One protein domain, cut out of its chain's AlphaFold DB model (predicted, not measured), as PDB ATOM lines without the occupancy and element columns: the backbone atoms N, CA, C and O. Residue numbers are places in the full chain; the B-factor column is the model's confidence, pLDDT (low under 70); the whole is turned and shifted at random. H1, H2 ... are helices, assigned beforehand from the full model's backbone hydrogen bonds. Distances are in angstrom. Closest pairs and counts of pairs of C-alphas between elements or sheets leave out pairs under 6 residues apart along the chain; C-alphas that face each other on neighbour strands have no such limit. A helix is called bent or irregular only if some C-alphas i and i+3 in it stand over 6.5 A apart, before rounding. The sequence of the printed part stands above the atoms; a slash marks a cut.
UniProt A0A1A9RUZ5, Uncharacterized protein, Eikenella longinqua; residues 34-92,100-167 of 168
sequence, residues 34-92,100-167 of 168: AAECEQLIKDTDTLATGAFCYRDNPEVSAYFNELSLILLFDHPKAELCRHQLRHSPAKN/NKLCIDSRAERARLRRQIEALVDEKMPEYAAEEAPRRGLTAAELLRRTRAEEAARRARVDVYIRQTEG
ATOM      1  N   ALA A  34     179.153 142.975 297.996       75.94
ATOM      2  CA  ALA A  34     178.900 143.873 296.874       75.94
ATOM      3  C   ALA A  34     178.008 145.063 297.269       75.94
ATOM      4  O   ALA A  34     178.317 146.190 296.895       75.94
ATOM      5  N   ALA A  35     176.948 144.823 298.049       80.38
ATOM      6  CA  ALA A  35     176.053 145.869 298.539       80.38
ATOM      7  C   ALA A  35     176.738 146.785 299.568       80.38
ATOM      8  O   ALA A  35     176.577 148.000 299.496       80.38
ATOM      9  N   GLU A  36     177.543 146.227 300.479       80.31
ATOM     10  CA  GLU A  36     178.342 147.017 301.428       80.31
ATOM     11  C   GLU A  36     179.324 147.935 300.693       80.31
ATOM     12  O   GLU A  36     179.417 149.126 300.989       80.31
ATOM     13  N   CYS A  37     180.013 147.406 299.681       78.25
ATOM     14  CA  CYS A  37     180.945 148.196 298.892       78.25
ATOM     15  C   CYS A  37     180.254 149.242 298.023       78.25
ATOM     16  O   CYS A  37     180.763 150.353 297.916       78.25
ATOM     17  N   GLU A  38     179.095 148.928 297.439       77.38
ATOM     18  CA  GLU A  38     178.287 149.916 296.724       77.38
ATOM     19  C   GLU A  38     177.866 151.069 297.643       77.38
ATOM     20  O   GLU A  38     177.967 152.231 297.252       77.38
ATOM     21  N   GLN A  39     177.439 150.764 298.871       79.94
ATOM     22  CA  GLN A  39     177.068 151.788 299.842       79.94
ATOM     23  C   GLN A  39     178.273 152.638 300.257       79.94
ATOM     24  O   GLN A  39     178.177 153.861 300.243       79.94
ATOM     25  N   LEU A  40     179.425 152.018 300.537       77.12
ATOM     26  CA  LEU A  40     180.649 152.735 300.907       77.12
ATOM     27  C   LEU A  40     181.082 153.736 299.823       77.12
ATOM     28  O   LEU A  40     181.525 154.843 300.127       77.12
ATOM     29  N   ILE A  41     180.923 153.380 298.546       74.31
ATOM     30  CA  ILE A  41     181.216 154.282 297.421       74.31
ATOM     31  C   ILE A  41     180.224 155.435 297.371       74.31
ATOM     32  O   ILE A  41     180.648 156.576 297.240       74.31
ATOM     33  N   LYS A  42     178.920 155.163 297.508       77.06
ATOM     34  CA  LYS A  42     177.892 156.218 297.539       77.06
ATOM     35  C   LYS A  42     178.136 157.207 298.675       77.06
ATOM     36  O   LYS A  42     178.001 158.416 298.477       77.06
ATOM     37  N   ASP A  43     178.532 156.698 299.837       77.75
ATOM     38  CA  ASP A  43     178.893 157.512 300.992       77.75
ATOM     39  C   ASP A  43     180.135 158.365 300.653       77.75
ATOM     40  O   ASP A  43     180.124 159.579 300.858       77.75
ATOM     41  N   THR A  44     181.152 157.776 300.007       73.81
ATOM     42  CA  THR A  44     182.348 158.489 299.500       73.81
ATOM     43  C   THR A  44     182.027 159.595 298.515       73.81
ATOM     44  O   THR A  44     182.508 160.717 298.676       73.81
ATOM     45  N   ASP A  45     181.192 159.315 297.523       74.38
ATOM     46  CA  ASP A  45     180.802 160.292 296.513       74.38
ATOM     47  C   ASP A  45     180.013 161.452 297.135       74.38
ATOM     48  O   ASP A  45     180.191 162.614 296.754       74.38
ATOM     49  N   THR A  46     179.177 161.154 298.133       76.50
ATOM     50  CA  THR A  46     178.427 162.167 298.886       76.50
ATOM     51  C   THR A  46     179.374 163.107 299.634       76.50
ATOM     52  O   THR A  46     179.224 164.326 299.539       76.50
ATOM     53  N   LEU A  47     180.393 162.574 300.317       76.75
ATOM     54  CA  LEU A  47     181.382 163.401 301.020       76.75
ATOM     55  C   LEU A  47     182.268 164.201 300.047       76.75
ATOM     56  O   LEU A  47     182.478 165.401 300.248       76.75
ATOM     57  N   ALA A  48     182.709 163.581 298.948       76.06
ATOM     58  CA  ALA A  48     183.505 164.235 297.906       76.06
ATOM     59  C   ALA A  48     182.747 165.387 297.221       76.06
ATOM     60  O   ALA A  48     183.344 166.406 296.863       76.06
ATOM     61  N   THR A  49     181.420 165.267 297.095       77.94
ATOM     62  CA  THR A  49     180.559 166.341 296.583       77.94
ATOM     63  C   THR A  49     180.659 167.596 297.454       77.94
ATOM     64  O   THR A  49     180.739 168.699 296.918       77.94
ATOM     65  N   GLY A  50     180.747 167.462 298.784       78.31
ATOM     66  CA  GLY A  50     180.950 168.603 299.683       78.31
ATOM     67  C   GLY A  50     182.249 169.356 299.393       78.31
ATOM     68  O   GLY A  50     182.234 170.573 299.216       78.31
ATOM     69  N   ALA A  51     183.365 168.635 299.264       81.38
ATOM     70  CA  ALA A  51     184.661 169.245 298.971       81.38
ATOM     71  C   ALA A  51     184.664 169.971 297.619       81.38
ATOM     72  O   ALA A  51     185.208 171.072 297.507       81.38
ATOM     73  N   PHE A  52     184.015 169.378 296.614       80.19
ATOM     74  CA  PHE A  52     183.870 169.970 295.290       80.19
ATOM     75  C   PHE A  52     182.974 171.222 295.304       80.19
ATOM     76  O   PHE A  52     183.346 172.243 294.727       80.19
ATOM     77  N   CYS A  53     181.843 171.201 296.016       79.00
ATOM     78  CA  CYS A  53     180.916 172.339 296.078       79.00
ATOM     79  C   CYS A  53     181.432 173.540 296.857       79.00
ATOM     80  O   CYS A  53     180.965 174.655 296.640       79.00
ATOM     81  N   TYR A  54     182.403 173.326 297.736       79.38
ATOM     82  CA  TYR A  54     183.086 174.396 298.448       79.38
ATOM     83  C   TYR A  54     184.494 174.652 297.903       79.38
ATOM     84  O   TYR A  54     185.289 175.272 298.593       79.38
ATOM     85  N   ARG A  55     184.829 174.223 296.674       80.69
ATOM     86  CA  ARG A  55     186.185 174.377 296.101       80.69
ATOM     87  C   ARG A  55     186.711 175.819 296.089       80.69
ATOM     88  O   ARG A  55     187.916 176.019 296.179       80.69
ATOM     89  N   ASP A  56     185.811 176.799 296.011       79.56
ATOM     90  CA  ASP A  56     186.148 178.228 296.024       79.56
ATOM     91  C   ASP A  56     186.317 178.785 297.458       79.56
ATOM     92  O   ASP A  56     186.690 179.941 297.642       79.56
ATOM     93  N   ASN A  57     186.076 177.956 298.483       83.50
ATOM     94  CA  ASN A  57     186.344 178.216 299.895       83.50
ATOM     95  C   ASN A  57     187.300 177.129 300.445       83.50
ATOM     96  O   ASN A  57     186.841 176.072 300.896       83.50
ATOM     97  N   PRO A  58     188.626 177.358 300.396       86.19
ATOM     98  CA  PRO A  58     189.639 176.352 300.717       86.19
ATOM     99  C   PRO A  58     189.472 175.710 302.097       86.19
ATOM    100  O   PRO A  58     189.619 174.497 302.229       86.19
ATOM    101  N   GLU A  59     189.127 176.494 303.115       88.00
ATOM    102  CA  GLU A  59     188.937 176.027 304.487       88.00
ATOM    103  C   GLU A  59     187.740 175.081 304.605       88.00
ATOM    104  O   GLU A  59     187.812 174.050 305.278       88.00
ATOM    105  N   VAL A  60     186.640 175.400 303.922       87.12
ATOM    106  CA  VAL A  60     185.443 174.554 303.926       87.12
ATOM    107  C   VAL A  60     185.650 173.311 303.055       87.12
ATOM    108  O   VAL A  60     185.254 172.213 303.445       87.12
ATOM    109  N   SER A  61     186.320 173.444 301.906       86.81
ATOM    110  CA  SER A  61     186.683 172.304 301.056       86.81
ATOM    111  C   SER A  61     187.596 171.316 301.791       86.81
ATOM    112  O   SER A  61     187.347 170.107 301.775       86.81
ATOM    113  N   ALA A  62     188.610 171.821 302.503       88.62
ATOM    114  CA  ALA A  62     189.515 171.011 303.314       88.62
ATOM    115  C   ALA A  62     188.767 170.230 304.400       88.62
ATOM    116  O   ALA A  62     189.030 169.044 304.588       88.62
ATOM    117  N   TYR A  63     187.782 170.846 305.051       90.50
ATOM    118  CA  TYR A  63     186.940 170.160 306.027       90.50
ATOM    119  C   TYR A  63     186.189 168.962 305.439       90.50
ATOM    120  O   TYR A  63     186.237 167.876 306.010       90.50
ATOM    121  N   PHE A  64     185.556 169.103 304.274       86.69
ATOM    122  CA  PHE A  64     184.877 167.970 303.636       86.69
ATOM    123  C   PHE A  64     185.847 166.869 303.177       86.69
ATOM    124  O   PHE A  64     185.528 165.678 303.277       86.69
ATOM    125  N   ASN A  65     187.055 167.236 302.741       84.81
ATOM    126  CA  ASN A  65     188.111 166.259 302.468       84.81
ATOM    127  C   ASN A  65     188.520 165.505 303.743       84.81
ATOM    128  O   ASN A  65     188.659 164.286 303.720       84.81
ATOM    129  N   GLU A  66     188.661 166.203 304.869       86.38
ATOM    130  CA  GLU A  66     188.977 165.585 306.157       86.38
ATOM    131  C   GLU A  66     187.875 164.633 306.638       86.38
ATOM    132  O   GLU A  66     188.191 163.536 307.094       86.38
ATOM    133  N   LEU A  67     186.596 164.998 306.491       86.00
ATOM    134  CA  LEU A  67     185.471 164.102 306.791       86.00
ATOM    135  C   LEU A  67     185.535 162.815 305.953       86.00
ATOM    136  O   LEU A  67     185.303 161.722 306.471       86.00
ATOM    137  N   SER A  68     185.918 162.936 304.677       79.31
ATOM    138  CA  SER A  68     186.121 161.788 303.784       79.31
ATOM    139  C   SER A  68     187.257 160.880 304.261       79.31
ATOM    140  O   SER A  68     187.128 159.656 304.242       79.31
ATOM    141  N   LEU A  69     188.366 161.467 304.719       78.06
ATOM    142  CA  LEU A  69     189.495 160.711 305.262       78.06
ATOM    143  C   LEU A  69     189.109 159.965 306.543       78.06
ATOM    144  O   LEU A  69     189.362 158.766 306.643       78.06
ATOM    145  N   ILE A  70     188.451 160.665 307.474       76.38
ATOM    146  CA  ILE A  70     188.038 160.125 308.775       76.38
ATOM    147  C   ILE A  70     187.132 158.907 308.614       76.38
ATOM    148  O   ILE A  70     187.305 157.936 309.339       76.38
ATOM    149  N   LEU A  71     186.154 158.954 307.709       71.88
ATOM    150  CA  LEU A  71     185.127 157.912 307.653       71.88
ATOM    151  C   LEU A  71     185.412 156.794 306.664       71.88
ATOM    152  O   LEU A  71     184.946 155.680 306.880       71.88
ATOM    153  N   LEU A  72     186.106 157.086 305.564       66.88
ATOM    154  CA  LEU A  72     186.084 156.198 304.403       66.88
ATOM    155  C   LEU A  72     187.461 155.714 304.003       66.88
ATOM    156  O   LEU A  72     187.616 154.523 303.769       66.88
ATOM    157  N   PHE A  73     188.470 156.585 303.946       60.88
ATOM    158  CA  PHE A  73     189.818 156.128 303.589       60.88
ATOM    159  C   PHE A  73     190.459 155.277 304.688       60.88
ATOM    160  O   PHE A  73     191.187 154.339 304.374       60.88
ATOM    161  N   ASP A  74     190.115 155.537 305.949       66.31
ATOM    162  CA  ASP A  74     190.562 154.726 307.083       66.31
ATOM    163  C   ASP A  74     189.634 153.531 307.379       66.31
ATOM    164  O   ASP A  74     189.892 152.776 308.314       66.31
ATOM    165  N   HIS A  75     188.541 153.340 306.631       72.81
ATOM    166  CA  HIS A  75     187.598 152.254 306.905       72.81
ATOM    167  C   HIS A  75     188.241 150.886 306.598       72.81
ATOM    168  O   HIS A  75     188.771 150.698 305.497       72.81
ATOM    169  N   PRO A  76     188.152 149.869 307.476       73.38
ATOM    170  CA  PRO A  76     188.810 148.576 307.248       73.38
ATOM    171  C   PRO A  76     188.363 147.864 305.968       73.38
ATOM    172  O   PRO A  76     189.155 147.162 305.334       73.38
ATOM    173  N   LYS A  77     187.109 148.082 305.553       76.81
ATOM    174  CA  LYS A  77     186.566 147.572 304.283       76.81
ATOM    175  C   LYS A  77     186.908 148.424 303.056       76.81
ATOM    176  O   LYS A  77     186.641 147.976 301.949       76.81
ATOM    177  N   ALA A  78     187.516 149.603 303.192       74.38
ATOM    178  CA  ALA A  78     187.808 150.479 302.053       74.38
ATOM    179  C   ALA A  78     188.727 149.818 301.022       74.38
ATOM    180  O   ALA A  78     188.427 149.824 299.828       74.38
ATOM    181  N   GLU A  79     189.806 149.174 301.472       72.25
ATOM    182  CA  GLU A  79     190.700 148.434 300.573       72.25
ATOM    183  C   GLU A  79     190.030 147.186 299.984       72.25
ATOM    184  O   GLU A  79     190.206 146.887 298.799       72.25
ATOM    185  N   LEU A  80     189.195 146.494 300.769       78.69
ATOM    186  CA  LEU A  80     188.397 145.369 300.280       78.69
ATOM    187  C   LEU A  80     187.430 145.819 299.173       78.69
ATOM    188  O   LEU A  80     187.329 145.174 298.131       78.69
ATOM    189  N   CYS A  81     186.782 146.966 299.350       77.56
ATOM    190  CA  CYS A  81     185.848 147.526 298.386       77.56
ATOM    191  C   CYS A  81     186.536 148.115 297.157       77.56
ATOM    192  O   CYS A  81     186.062 147.895 296.043       77.56
ATOM    193  N   ARG A  82     187.707 148.745 297.310       71.25
ATOM    194  CA  ARG A  82     188.585 149.107 296.184       71.25
ATOM    195  C   ARG A  82     188.958 147.881 295.358       71.25
ATOM    196  O   ARG A  82     188.926 147.936 294.129       71.25
ATOM    197  N   HIS A  83     189.289 146.765 296.010       71.75
ATOM    198  CA  HIS A  83     189.577 145.511 295.320       71.75
ATOM    199  C   HIS A  83     188.338 144.975 294.589       71.75
ATOM    200  O   HIS A  83     188.421 144.669 293.400       71.75
ATOM    201  N   GLN A  84     187.193 144.897 295.271       72.38
ATOM    202  CA  GLN A  84     185.928 144.410 294.716       72.38
ATOM    203  C   GLN A  84     185.473 145.233 293.502       72.38
ATOM    204  O   GLN A  84     185.038 144.677 292.494       72.38
ATOM    205  N   LEU A  85     185.639 146.556 293.552       64.88
ATOM    206  CA  LEU A  85     185.275 147.473 292.475       64.88
ATOM    207  C   LEU A  85     186.008 147.228 291.165       64.88
ATOM    208  O   LEU A  85     185.407 147.361 290.101       64.88
ATOM    209  N   ARG A  86     187.280 146.815 291.215       64.56
ATOM    210  CA  ARG A  86     188.035 146.450 290.003       64.56
ATOM    211  C   ARG A  86     187.368 145.315 289.223       64.56
ATOM    212  O   ARG A  86     187.554 145.208 288.008       64.56
ATOM    213  N   HIS A  87     186.586 144.495 289.919       64.25
ATOM    214  CA  HIS A  87     185.849 143.362 289.372       64.25
ATOM    215  C   HIS A  87     184.358 143.660 289.153       64.25
ATOM    216  O   HIS A  87     183.659 142.823 288.586       64.25
ATOM    217  N   SER A  88     183.871 144.842 289.549       56.78
ATOM    218  CA  SER A  88     182.485 145.244 289.320       56.78
ATOM    219  C   SER A  88     182.241 145.521 287.830       56.78
ATOM    220  O   SER A  88     183.055 146.195 287.192       56.78
ATOM    221  N   PRO A  89     181.117 145.059 287.248       51.62
ATOM    222  CA  PRO A  89     180.717 145.443 285.894       51.62
ATOM    223  C   PRO A  89     180.403 146.945 285.785       51.62
ATOM    224  O   PRO A  89     180.499 147.515 284.698       51.62
ATOM    225  N   ALA A  90     180.123 147.619 286.908       51.12
ATOM    226  CA  ALA A  90     180.014 149.073 286.999       51.12
ATOM    227  C   ALA A  90     181.409 149.728 287.060       51.12
ATOM    228  O   ALA A  90     181.759 150.405 288.022       51.12
ATOM    229  N   LYS A  91     182.235 149.529 286.022       46.62
ATOM    230  CA  LYS A  91     183.618 150.053 285.951       46.62
ATOM    231  C   LYS A  91     183.731 151.579 285.851       46.62
ATOM    232  O   LYS A  91     184.834 152.106 285.814       46.62
ATOM    233  N   ASN A  92     182.607 152.283 285.802       45.88
ATOM    234  CA  ASN A  92     182.541 153.728 285.653       45.88
ATOM    235  C   ASN A  92     181.568 154.305 286.682       45.88
ATOM    236  O   ASN A  92     180.549 154.882 286.299       45.88
ATOM    237  N   ASN A 100     178.454 170.435 286.995       49.44
ATOM    238  CA  ASN A 100     177.766 171.723 287.076       49.44
ATOM    239  C   ASN A 100     176.370 171.607 287.715       49.44
ATOM    240  O   ASN A 100     175.790 172.619 288.089       49.44
ATOM    241  N   LYS A 101     175.827 170.389 287.869       54.03
ATOM    242  CA  LYS A 101     174.592 170.116 288.631       54.03
ATOM    243  C   LYS A 101     174.843 169.614 290.048       54.03
ATOM    244  O   LYS A 101     173.911 169.591 290.847       54.03
ATOM    245  N   LEU A 102     176.070 169.189 290.350       59.97
ATOM    246  CA  LEU A 102     176.456 168.726 291.685       59.97
ATOM    247  C   LEU A 102     176.357 169.833 292.729       59.97
ATOM    248  O   LEU A 102     175.981 169.583 293.871       59.97
ATOM    249  N   CYS A 103     176.703 171.047 292.320       65.62
ATOM    250  CA  CYS A 103     176.837 172.189 293.201       65.62
ATOM    251  C   CYS A 103     175.972 173.300 292.645       65.62
ATOM    252  O   CYS A 103     176.339 173.957 291.679       65.62
ATOM    253  N   ILE A 104     174.783 173.443 293.218       61.75
ATOM    254  CA  ILE A 104     173.848 174.493 292.830       61.75
ATOM    255  C   ILE A 104     174.206 175.755 293.628       61.75
ATOM    256  O   ILE A 104     174.456 175.697 294.834       61.75
ATOM    257  N   ASP A 105     174.266 176.894 292.936       66.94
ATOM    258  CA  ASP A 105     174.936 178.129 293.373       66.94
ATOM    259  C   ASP A 105     174.284 178.864 294.561       66.94
ATOM    260  O   ASP A 105     174.812 179.882 295.030       66.94
ATOM    261  N   SER A 106     173.155 178.387 295.098       78.44
ATOM    262  CA  SER A 106     172.486 179.078 296.201       78.44
ATOM    263  C   SER A 106     173.102 178.743 297.565       78.44
ATOM    264  O   SER A 106     173.412 177.598 297.901       78.44
ATOM    265  N   ARG A 107     173.221 179.767 298.415       80.00
ATOM    266  CA  ARG A 107     173.670 179.625 299.809       80.00
ATOM    267  C   ARG A 107     172.807 178.638 300.608       80.00
ATOM    268  O   ARG A 107     173.324 177.849 301.396       80.00
ATOM    269  N   ALA A 108     171.490 178.659 300.397       82.56
ATOM    270  CA  ALA A 108     170.552 177.783 301.099       82.56
ATOM    271  C   ALA A 108     170.777 176.300 300.759       82.56
ATOM    272  O   ALA A 108     170.717 175.443 301.646       82.56
ATOM    273  N   GLU A 109     171.074 175.993 299.497       79.50
ATOM    274  CA  GLU A 109     171.369 174.631 299.057       79.50
ATOM    275  C   GLU A 109     172.739 174.165 299.534       79.50
ATOM    276  O   GLU A 109     172.833 173.050 300.044       79.50
ATOM    277  N   ARG A 110     173.767 175.021 299.496       80.50
ATOM    278  CA  ARG A 110     175.076 174.705 300.096       80.50
ATOM    279  C   ARG A 110     174.966 174.398 301.590       80.50
ATOM    280  O   ARG A 110     175.546 173.417 302.063       80.50
ATOM    281  N   ALA A 111     174.165 175.170 302.325       84.06
ATOM    282  CA  ALA A 111     173.892 174.911 303.736       84.06
ATOM    283  C   ALA A 111     173.104 173.603 303.951       84.06
ATOM    284  O   ALA A 111     173.345 172.884 304.922       84.06
ATOM    285  N   ARG A 112     172.167 173.268 303.054       83.88
ATOM    286  CA  ARG A 112     171.435 171.990 303.086       83.88
ATOM    287  C   ARG A 112     172.364 170.804 302.828       83.88
ATOM    288  O   ARG A 112     172.322 169.859 303.610       83.88
ATOM    289  N   LEU A 113     173.186 170.864 301.780       82.00
ATOM    290  CA  LEU A 113     174.160 169.828 301.431       82.00
ATOM    291  C   LEU A 113     175.122 169.582 302.592       82.00
ATOM    292  O   LEU A 113     175.320 168.443 303.002       82.00
ATOM    293  N   ARG A 114     175.650 170.659 303.181       86.19
ATOM    294  CA  ARG A 114     176.516 170.573 304.356       86.19
ATOM    295  C   ARG A 114     175.859 169.795 305.497       86.19
ATOM    296  O   ARG A 114     176.452 168.842 305.983       86.19
ATOM    297  N   ARG A 115     174.627 170.150 305.879       87.56
ATOM    298  CA  ARG A 115     173.900 169.443 306.946       87.56
ATOM    299  C   ARG A 115     173.652 167.970 306.619       87.56
ATOM    300  O   ARG A 115     173.676 167.149 307.523       87.56
ATOM    301  N   GLN A 116     173.398 167.636 305.353       87.00
ATOM    302  CA  GLN A 116     173.222 166.244 304.924       87.00
ATOM    303  C   GLN A 116     174.516 165.443 305.068       87.00
ATOM    304  O   GLN A 116     174.488 164.334 305.589       87.00
ATOM    305  N   ILE A 117     175.643 166.026 304.657       86.00
ATOM    306  CA  ILE A 117     176.963 165.412 304.804       86.00
ATOM    307  C   ILE A 117     177.328 165.247 306.285       86.00
ATOM    308  O   ILE A 117     177.739 164.168 306.694       86.00
ATOM    309  N   GLU A 118     177.144 166.283 307.101       89.69
ATOM    310  CA  GLU A 118     177.419 166.226 308.544       89.69
ATOM    311  C   GLU A 118     176.539 165.185 309.252       89.69
ATOM    312  O   GLU A 118     177.033 164.425 310.077       89.69
ATOM    313  N   ALA A 119     175.259 165.082 308.881       90.06
ATOM    314  CA  ALA A 119     174.369 164.054 309.417       90.06
ATOM    315  C   ALA A 119     174.806 162.636 309.015       90.06
ATOM    316  O   ALA A 119     174.808 161.744 309.861       90.06
ATOM    317  N   LEU A 120     175.220 162.437 307.757       85.88
ATOM    318  CA  LEU A 120     175.775 161.162 307.294       85.88
ATOM    319  C   LEU A 120     177.036 160.793 308.086       85.88
ATOM    320  O   LEU A 120     177.214 159.641 308.475       85.88
ATOM    321  N   VAL A 121     177.897 161.775 308.366       88.06
ATOM    322  CA  VAL A 121     179.090 161.565 309.190       88.06
ATOM    323  C   VAL A 121     178.712 161.120 310.598       88.06
ATOM    324  O   VAL A 121     179.232 160.116 311.085       88.06
ATOM    325  N   ASP A 122     177.791 161.841 311.234       90.81
ATOM    326  CA  ASP A 122     177.345 161.560 312.598       90.81
ATOM    327  C   ASP A 122     176.700 160.161 312.707       90.81
ATOM    328  O   ASP A 122     176.903 159.465 313.710       90.81
ATOM    329  N   GLU A 123     175.982 159.731 311.662       89.44
ATOM    330  CA  GLU A 123     175.381 158.399 311.529       89.44
ATOM    331  C   GLU A 123     176.435 157.288 311.406       89.44
ATOM    332  O   GLU A 123     176.329 156.265 312.084       89.44
ATOM    333  N   LYS A 124     177.462 157.482 310.569       86.69
ATOM    334  CA  LYS A 124     178.443 156.439 310.207       86.69
ATOM    335  C   LYS A 124     179.606 156.303 311.183       86.69
ATOM    336  O   LYS A 124     180.217 155.240 311.285       86.69
ATOM    337  N   MET A 125     179.918 157.355 311.934       89.19
ATOM    338  CA  MET A 125     181.079 157.384 312.829       89.19
ATOM    339  C   MET A 125     181.124 156.249 313.879       89.19
ATOM    340  O   MET A 125     182.223 155.765 314.158       89.19
ATOM    341  N   PRO A 126     180.000 155.785 314.474       91.62
ATOM    342  CA  PRO A 126     180.011 154.642 315.389       91.62
ATOM    343  C   PRO A 126     180.407 153.320 314.722       91.62
ATOM    344  O   PRO A 126     181.166 152.559 315.317       91.62
ATOM    345  N   GLU A 127     179.913 153.062 313.506       87.94
ATOM    346  CA  GLU A 127     180.255 151.870 312.716       87.94
ATOM    347  C   GLU A 127     181.751 151.875 312.392       87.94
ATOM    348  O   GLU A 127     182.466 150.944 312.757       87.94
ATOM    349  N   TYR A 128     182.248 152.989 311.849       86.25
ATOM    350  CA  TYR A 128     183.674 153.187 311.595       86.25
ATOM    351  C   TYR A 128     184.525 152.943 312.850       86.25
ATOM    352  O   TYR A 128     185.510 152.207 312.812       86.25
ATOM    353  N   ALA A 129     184.140 153.527 313.989       90.12
ATOM    354  CA  ALA A 129     184.896 153.373 315.224       90.12
ATOM    355  C   ALA A 129     184.907 151.919 315.723       90.12
ATOM    356  O   ALA A 129     185.912 151.479 316.279       90.12
ATOM    357  N   ALA A 130     183.816 151.173 315.527       90.81
ATOM    358  CA  ALA A 130     183.749 149.758 315.869       90.81
ATOM    359  C   ALA A 130     184.676 148.907 314.991       90.81
ATOM    360  O   ALA A 130     185.346 148.014 315.512       90.81
ATOM    361  N   GLU A 131     184.747 149.202 313.692       87.00
ATOM    362  CA  GLU A 131     185.588 148.450 312.764       87.00
ATOM    363  C   GLU A 131     187.084 148.804 312.885       87.00
ATOM    364  O   GLU A 131     187.934 147.914 312.823       87.00
ATOM    365  N   GLU A 132     187.434 150.081 313.079       86.50
ATOM    366  CA  GLU A 132     188.826 150.561 313.038       86.50
ATOM    367  C   GLU A 132     189.554 150.479 314.392       86.50
ATOM    368  O   GLU A 132     190.778 150.320 314.448       86.50
ATOM    369  N   ALA A 133     188.831 150.537 315.515       90.62
ATOM    370  CA  ALA A 133     189.444 150.525 316.844       90.62
ATOM    371  C   ALA A 133     190.392 149.332 317.110       90.62
ATOM    372  O   ALA A 133     191.474 149.576 317.660       90.62
ATOM    373  N   PRO A 134     190.098 148.085 316.670       89.50
ATOM    374  CA  PRO A 134     191.024 146.959 316.808       89.50
ATOM    375  C   PRO A 134     192.378 147.188 316.125       89.50
ATOM    376  O   PRO A 134     193.411 146.833 316.691       89.50
ATOM    377  N   ARG A 135     192.401 147.824 314.945       87.75
ATOM    378  CA  ARG A 135     193.645 148.133 314.214       87.75
ATOM    379  C   ARG A 135     194.488 149.186 314.930       87.75
ATOM    380  O   ARG A 135     195.710 149.177 314.806       87.75
ATOM    381  N   ARG A 136     193.840 150.064 315.700       87.69
ATOM    382  CA  ARG A 136     194.484 151.133 316.479       87.69
ATOM    383  C   ARG A 136     194.831 150.728 317.912       87.69
ATOM    384  O   ARG A 136     195.400 151.539 318.636       87.69
ATOM    385  N   GLY A 137     194.487 149.508 318.336       93.38
ATOM    386  CA  GLY A 137     194.671 149.065 319.720       93.38
ATOM    387  C   GLY A 137     193.841 149.871 320.728       93.38
ATOM    388  O   GLY A 137     194.255 150.031 321.873       93.38
ATOM    389  N   LEU A 138     192.695 150.410 320.298       94.06
ATOM    390  CA  LEU A 138     191.779 151.206 321.116       94.06
ATOM    391  C   LEU A 138     190.452 150.468 321.312       94.06
ATOM    392  O   LEU A 138     190.131 149.517 320.600       94.06
ATOM    393  N   THR A 139     189.636 150.938 322.255       96.69
ATOM    394  CA  THR A 139     188.221 150.545 322.302       96.69
ATOM    395  C   THR A 139     187.411 151.364 321.294       96.69
ATOM    396  O   THR A 139     187.719 152.533 321.050       96.69
ATOM    397  N   ALA A 140     186.336 150.787 320.751       94.62
ATOM    398  CA  ALA A 140     185.428 151.497 319.844       94.62
ATOM    399  C   ALA A 140     184.877 152.790 320.471       94.62
ATOM    400  O   ALA A 140     184.834 153.833 319.826       94.62
ATOM    401  N   ALA A 141     184.526 152.745 321.760       96.94
ATOM    402  CA  ALA A 141     184.041 153.907 322.498       96.94
ATOM    403  C   ALA A 141     185.107 155.007 322.629       96.94
ATOM    404  O   ALA A 141     184.798 156.193 322.508       96.94
ATOM    405  N   GLU A 142     186.367 154.629 322.862       96.69
ATOM    406  CA  GLU A 142     187.464 155.586 322.941       96.69
ATOM    407  C   GLU A 142     187.756 156.236 321.589       96.69
ATOM    408  O   GLU A 142     187.876 157.463 321.532       96.69
ATOM    409  N   LEU A 143     187.838 155.438 320.520       93.00
ATOM    410  CA  LEU A 143     188.046 155.953 319.171       93.00
ATOM    411  C   LEU A 143     186.894 156.884 318.772       93.00
ATOM    412  O   LEU A 143     187.148 158.027 318.408       93.00
ATOM    413  N   LEU A 144     185.640 156.459 318.965       94.00
ATOM    414  CA  LEU A 144     184.457 157.276 318.681       94.00
ATOM    415  C   LEU A 144     184.487 158.616 319.424       94.00
ATOM    416  O   LEU A 144     184.214 159.660 318.835       94.00
ATOM    417  N   ARG A 145     184.834 158.608 320.717       96.12
ATOM    418  CA  ARG A 145     184.922 159.832 321.524       96.12
ATOM    419  C   ARG A 145     185.981 160.792 320.982       96.12
ATOM    420  O   ARG A 145     185.714 161.988 320.905       96.12
ATOM    421  N   ARG A 146     187.170 160.286 320.632       93.00
ATOM    422  CA  ARG A 146     188.265 161.100 320.076       93.00
ATOM    423  C   ARG A 146     187.868 161.684 318.721       93.00
ATOM    424  O   ARG A 146     187.941 162.897 318.551       93.00
ATOM    425  N   THR A 147     187.349 160.852 317.819       90.62
ATOM    426  CA  THR A 147     186.924 161.279 316.481       90.62
ATOM    427  C   THR A 147     185.825 162.340 316.545       90.62
ATOM    428  O   THR A 147     185.946 163.369 315.889       90.62
ATOM    429  N   ARG A 148     184.804 162.166 317.399       93.19
ATOM    430  CA  ARG A 148     183.751 163.181 317.599       93.19
ATOM    431  C   ARG A 148     184.295 164.502 318.131       93.19
ATOM    432  O   ARG A 148     183.842 165.558 317.712       93.19
ATOM    433  N   ALA A 149     185.249 164.458 319.059       93.50
ATOM    434  CA  ALA A 149     185.843 165.676 319.605       93.50
ATOM    435  C   ALA A 149     186.655 166.439 318.544       93.50
ATOM    436  O   ALA A 149     186.558 167.664 318.452       93.50
ATOM    437  N   GLU A 150     187.432 165.724 317.729       91.12
ATOM    438  CA  GLU A 150     188.189 166.323 316.629       91.12
ATOM    439  C   GLU A 150     187.279 166.896 315.542       91.12
ATOM    440  O   GLU A 150     187.508 168.015 315.081       91.12
ATOM    441  N   GLU A 151     186.248 166.147 315.151       92.12
ATOM    442  CA  GLU A 151     185.257 166.568 314.166       92.12
ATOM    443  C   GLU A 151     184.506 167.815 314.647       92.12
ATOM    444  O   GLU A 151     184.496 168.818 313.936       92.12
ATOM    445  N   ALA A 152     184.017 167.833 315.892       93.06
ATOM    446  CA  ALA A 152     183.318 168.987 316.452       93.06
ATOM    447  C   ALA A 152     184.199 170.247 316.474       93.06
ATOM    448  O   ALA A 152     183.739 171.349 316.163       93.06
ATOM    449  N   ALA A 153     185.490 170.100 316.796       92.50
ATOM    450  CA  ALA A 153     186.437 171.210 316.761       92.50
ATOM    451  C   ALA A 153     186.671 171.734 315.332       92.50
ATOM    452  O   ALA A 153     186.837 172.940 315.145       92.50
ATOM    453  N   ARG A 154     186.695 170.853 314.323       91.56
ATOM    454  CA  ARG A 154     186.818 171.225 312.901       91.56
ATOM    455  C   ARG A 154     185.544 171.914 312.407       91.56
ATOM    456  O   ARG A 154     185.637 173.022 311.878       91.56
ATOM    457  N   ARG A 155     184.375 171.323 312.681       93.38
ATOM    458  CA  ARG A 155     183.043 171.861 312.363       93.38
ATOM    459  C   ARG A 155     182.877 173.281 312.907       93.38
ATOM    460  O   ARG A 155     182.527 174.187 312.157       93.38
ATOM    461  N   ALA A 156     183.257 173.513 314.167       92.94
ATOM    462  CA  ALA A 156     183.188 174.834 314.792       92.94
ATOM    463  C   ALA A 156     184.075 175.892 314.105       92.94
ATOM    464  O   ALA A 156     183.668 177.051 313.993       92.94
ATOM    465  N   ARG A 157     185.275 175.522 313.630       91.31
ATOM    466  CA  ARG A 157     186.139 176.444 312.867       91.31
ATOM    467  C   ARG A 157     185.497 176.806 311.533       91.31
ATOM    468  O   ARG A 157     185.376 177.981 311.205       91.31
ATOM    469  N   VAL A 158     185.037 175.801 310.800       91.50
ATOM    470  CA  VAL A 158     184.399 175.946 309.483       91.50
ATOM    471  C   VAL A 158     183.122 176.781 309.562       91.50
ATOM    472  O   VAL A 158     182.888 177.638 308.715       91.50
ATOM    473  N   ASP A 159     182.338 176.612 310.626       91.38
ATOM    474  CA  ASP A 159     181.168 177.438 310.922       91.38
ATOM    475  C   ASP A 159     181.491 178.931 311.019       91.38
ATOM    476  O   ASP A 159     180.711 179.770 310.564       91.38
ATOM    477  N   VAL A 160     182.628 179.282 311.626       89.69
ATOM    478  CA  VAL A 160     183.083 180.675 311.701       89.69
ATOM    479  C   VAL A 160     183.416 181.195 310.305       89.69
ATOM    480  O   VAL A 160     182.929 182.266 309.945       89.69
ATOM    481  N   TYR A 161     184.168 180.426 309.512       86.31
ATOM    482  CA  TYR A 161     184.541 180.809 308.146       86.31
ATOM    483  C   TYR A 161     183.322 181.008 307.244       86.31
ATOM    484  O   TYR A 161     183.199 182.050 306.608       86.31
ATOM    485  N   ILE A 162     182.372 180.070 307.246       85.75
ATOM    486  CA  ILE A 162     181.160 180.162 306.415       85.75
ATOM    487  C   ILE A 162     180.356 181.419 306.750       85.75
ATOM    488  O   ILE A 162     179.936 182.140 305.845       85.75
ATOM    489  N   ARG A 163     180.178 181.731 308.042       86.25
ATOM    490  CA  ARG A 163     179.484 182.960 308.462       86.25
ATOM    491  C   ARG A 163     180.186 184.228 307.976       86.25
ATOM    492  O   ARG A 163     179.511 185.213 307.692       86.25
ATOM    493  N   GLN A 164     181.515 184.217 307.896       84.19
ATOM    494  CA  GLN A 164     182.300 185.352 307.406       84.19
ATOM    495  C   GLN A 164     182.212 185.503 305.883       84.19
ATOM    496  O   GLN A 164     182.129 186.625 305.394       84.19
ATOM    497  N   THR A 165     182.209 184.396 305.133       78.81
ATOM    498  CA  THR A 165     182.267 184.422 303.662       78.81
ATOM    499  C   THR A 165     180.902 184.486 302.986       78.81
ATOM    500  O   THR A 165     180.795 185.015 301.885       78.81
ATOM    501  N   GLU A 166     179.850 183.950 303.609       76.19
ATOM    502  CA  GLU A 166     178.512 183.857 303.003       76.19
ATOM    503  C   GLU A 166     177.490 184.850 303.591       76.19
ATOM    504  O   GLU A 166     176.333 184.871 303.164       76.19
ATOM    505  N   GLY A 167     177.901 185.680 304.556       66.12
ATOM    506  CA  GLY A 167     177.003 186.546 305.329       66.12
ATOM    507  C   GLY A 167     176.124 185.755 306.306       66.12
ATOM    508  O   GLY A 167     176.174 184.524 306.336       66.12
TER     509      GLY A 167
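Overview. This is residues 34 to 92 and 100 to 167 of the 168 residues of an uncharacterized protein of Eikenella longinqua (UniProt A0A1A9RUZ5). Four long helical rods, H1, H2, the arm H4a and H5, run lengthwise in a loosely formed bundle, H1 and H5 at opposite corners, while H3 and the arm H4b lie across the same end. H1, H2 and H4a make a bundle of three, helices running side by side, and H5 packs on H2. The printed part has 127 residues with five named helices, H1 to H5 in chain order, and no named strand: all helix. It is compact, with a radius of gyration of the C-alphas of 15.6 A, and flat in outline, spanning 43 by 39 by 20 A.

Along the chain. H1, residues 34 to 53, begins with C-alpha 34 at (178.900, 143.873, 296.874) and is 28.5 A long. H2, residues 58 to 73, 20.4 A, is only just irregular: C-alphas 70 and 73 are 6.8 A apart. H3 is residues 78 to 86, 12.7 A. H4, residues 107 to 136, was assigned as one helix by its hydrogen bonds but is bent, with C-alphas 123 and 126 7.1 A apart. Its arms are H4a, residues 107 to 123, 24.3 A, and H4b, residues 126 to 136, 14.9 A, itself irregular with C-alphas 131 and 134 6.9 A apart. H5, residues 140 to 166, 37.1 A, ends with C-alpha 166 at (178.512, 183.857, 303.003).

Arrangement. H1 and H2 form a helical hairpin at a shallow tilt of 10 degrees; their closest C-alphas, those of Ala 51 and Ser 61, are 4.2 A apart. Residues 34 to 40 of H1 touch H3, about perpendicular at 77 degrees, closest at C-alphas Cys 37 and Cys 81, 5.0 A. H1 touches H4a, opposite ways at 37 degrees, only just a steep tilt, closest at C-alphas Leu 47 and Ile 117, 6.2 A. H2 touches H5, opposite ways at a shallow tilt of 21 degrees, closest at C-alphas Val 60 and Val 158, 5.8 A. H4a and H4b stand at a steep tilt of 57 degrees. H4b touches residues 140 to 144 of H5, closest at C-alphas Ala 130 and Ala 140, 4.7 A. H1 and H5 are apart. Every O i to N i+4 pair is within hydrogen-bond range in H4a and H5, against 15 of 16 in H1, 11 of 12 in H2, 4 of 5 in H3 and 5 of 7 in H4b.

Size, cuts and confidence. The two C-alphas farthest apart, those of His 87 and Gly 167, are 46.9 A apart. Residues 93 to 99, in the link from H3 to H4, are not printed; C-alphas 92 and 100 are 18.7 A apart across this cut. The links printed whole are tight. Low confidence, pLDDT under 70, covers residues 72 to 74, 85 to 92, 100 to 105 and 167.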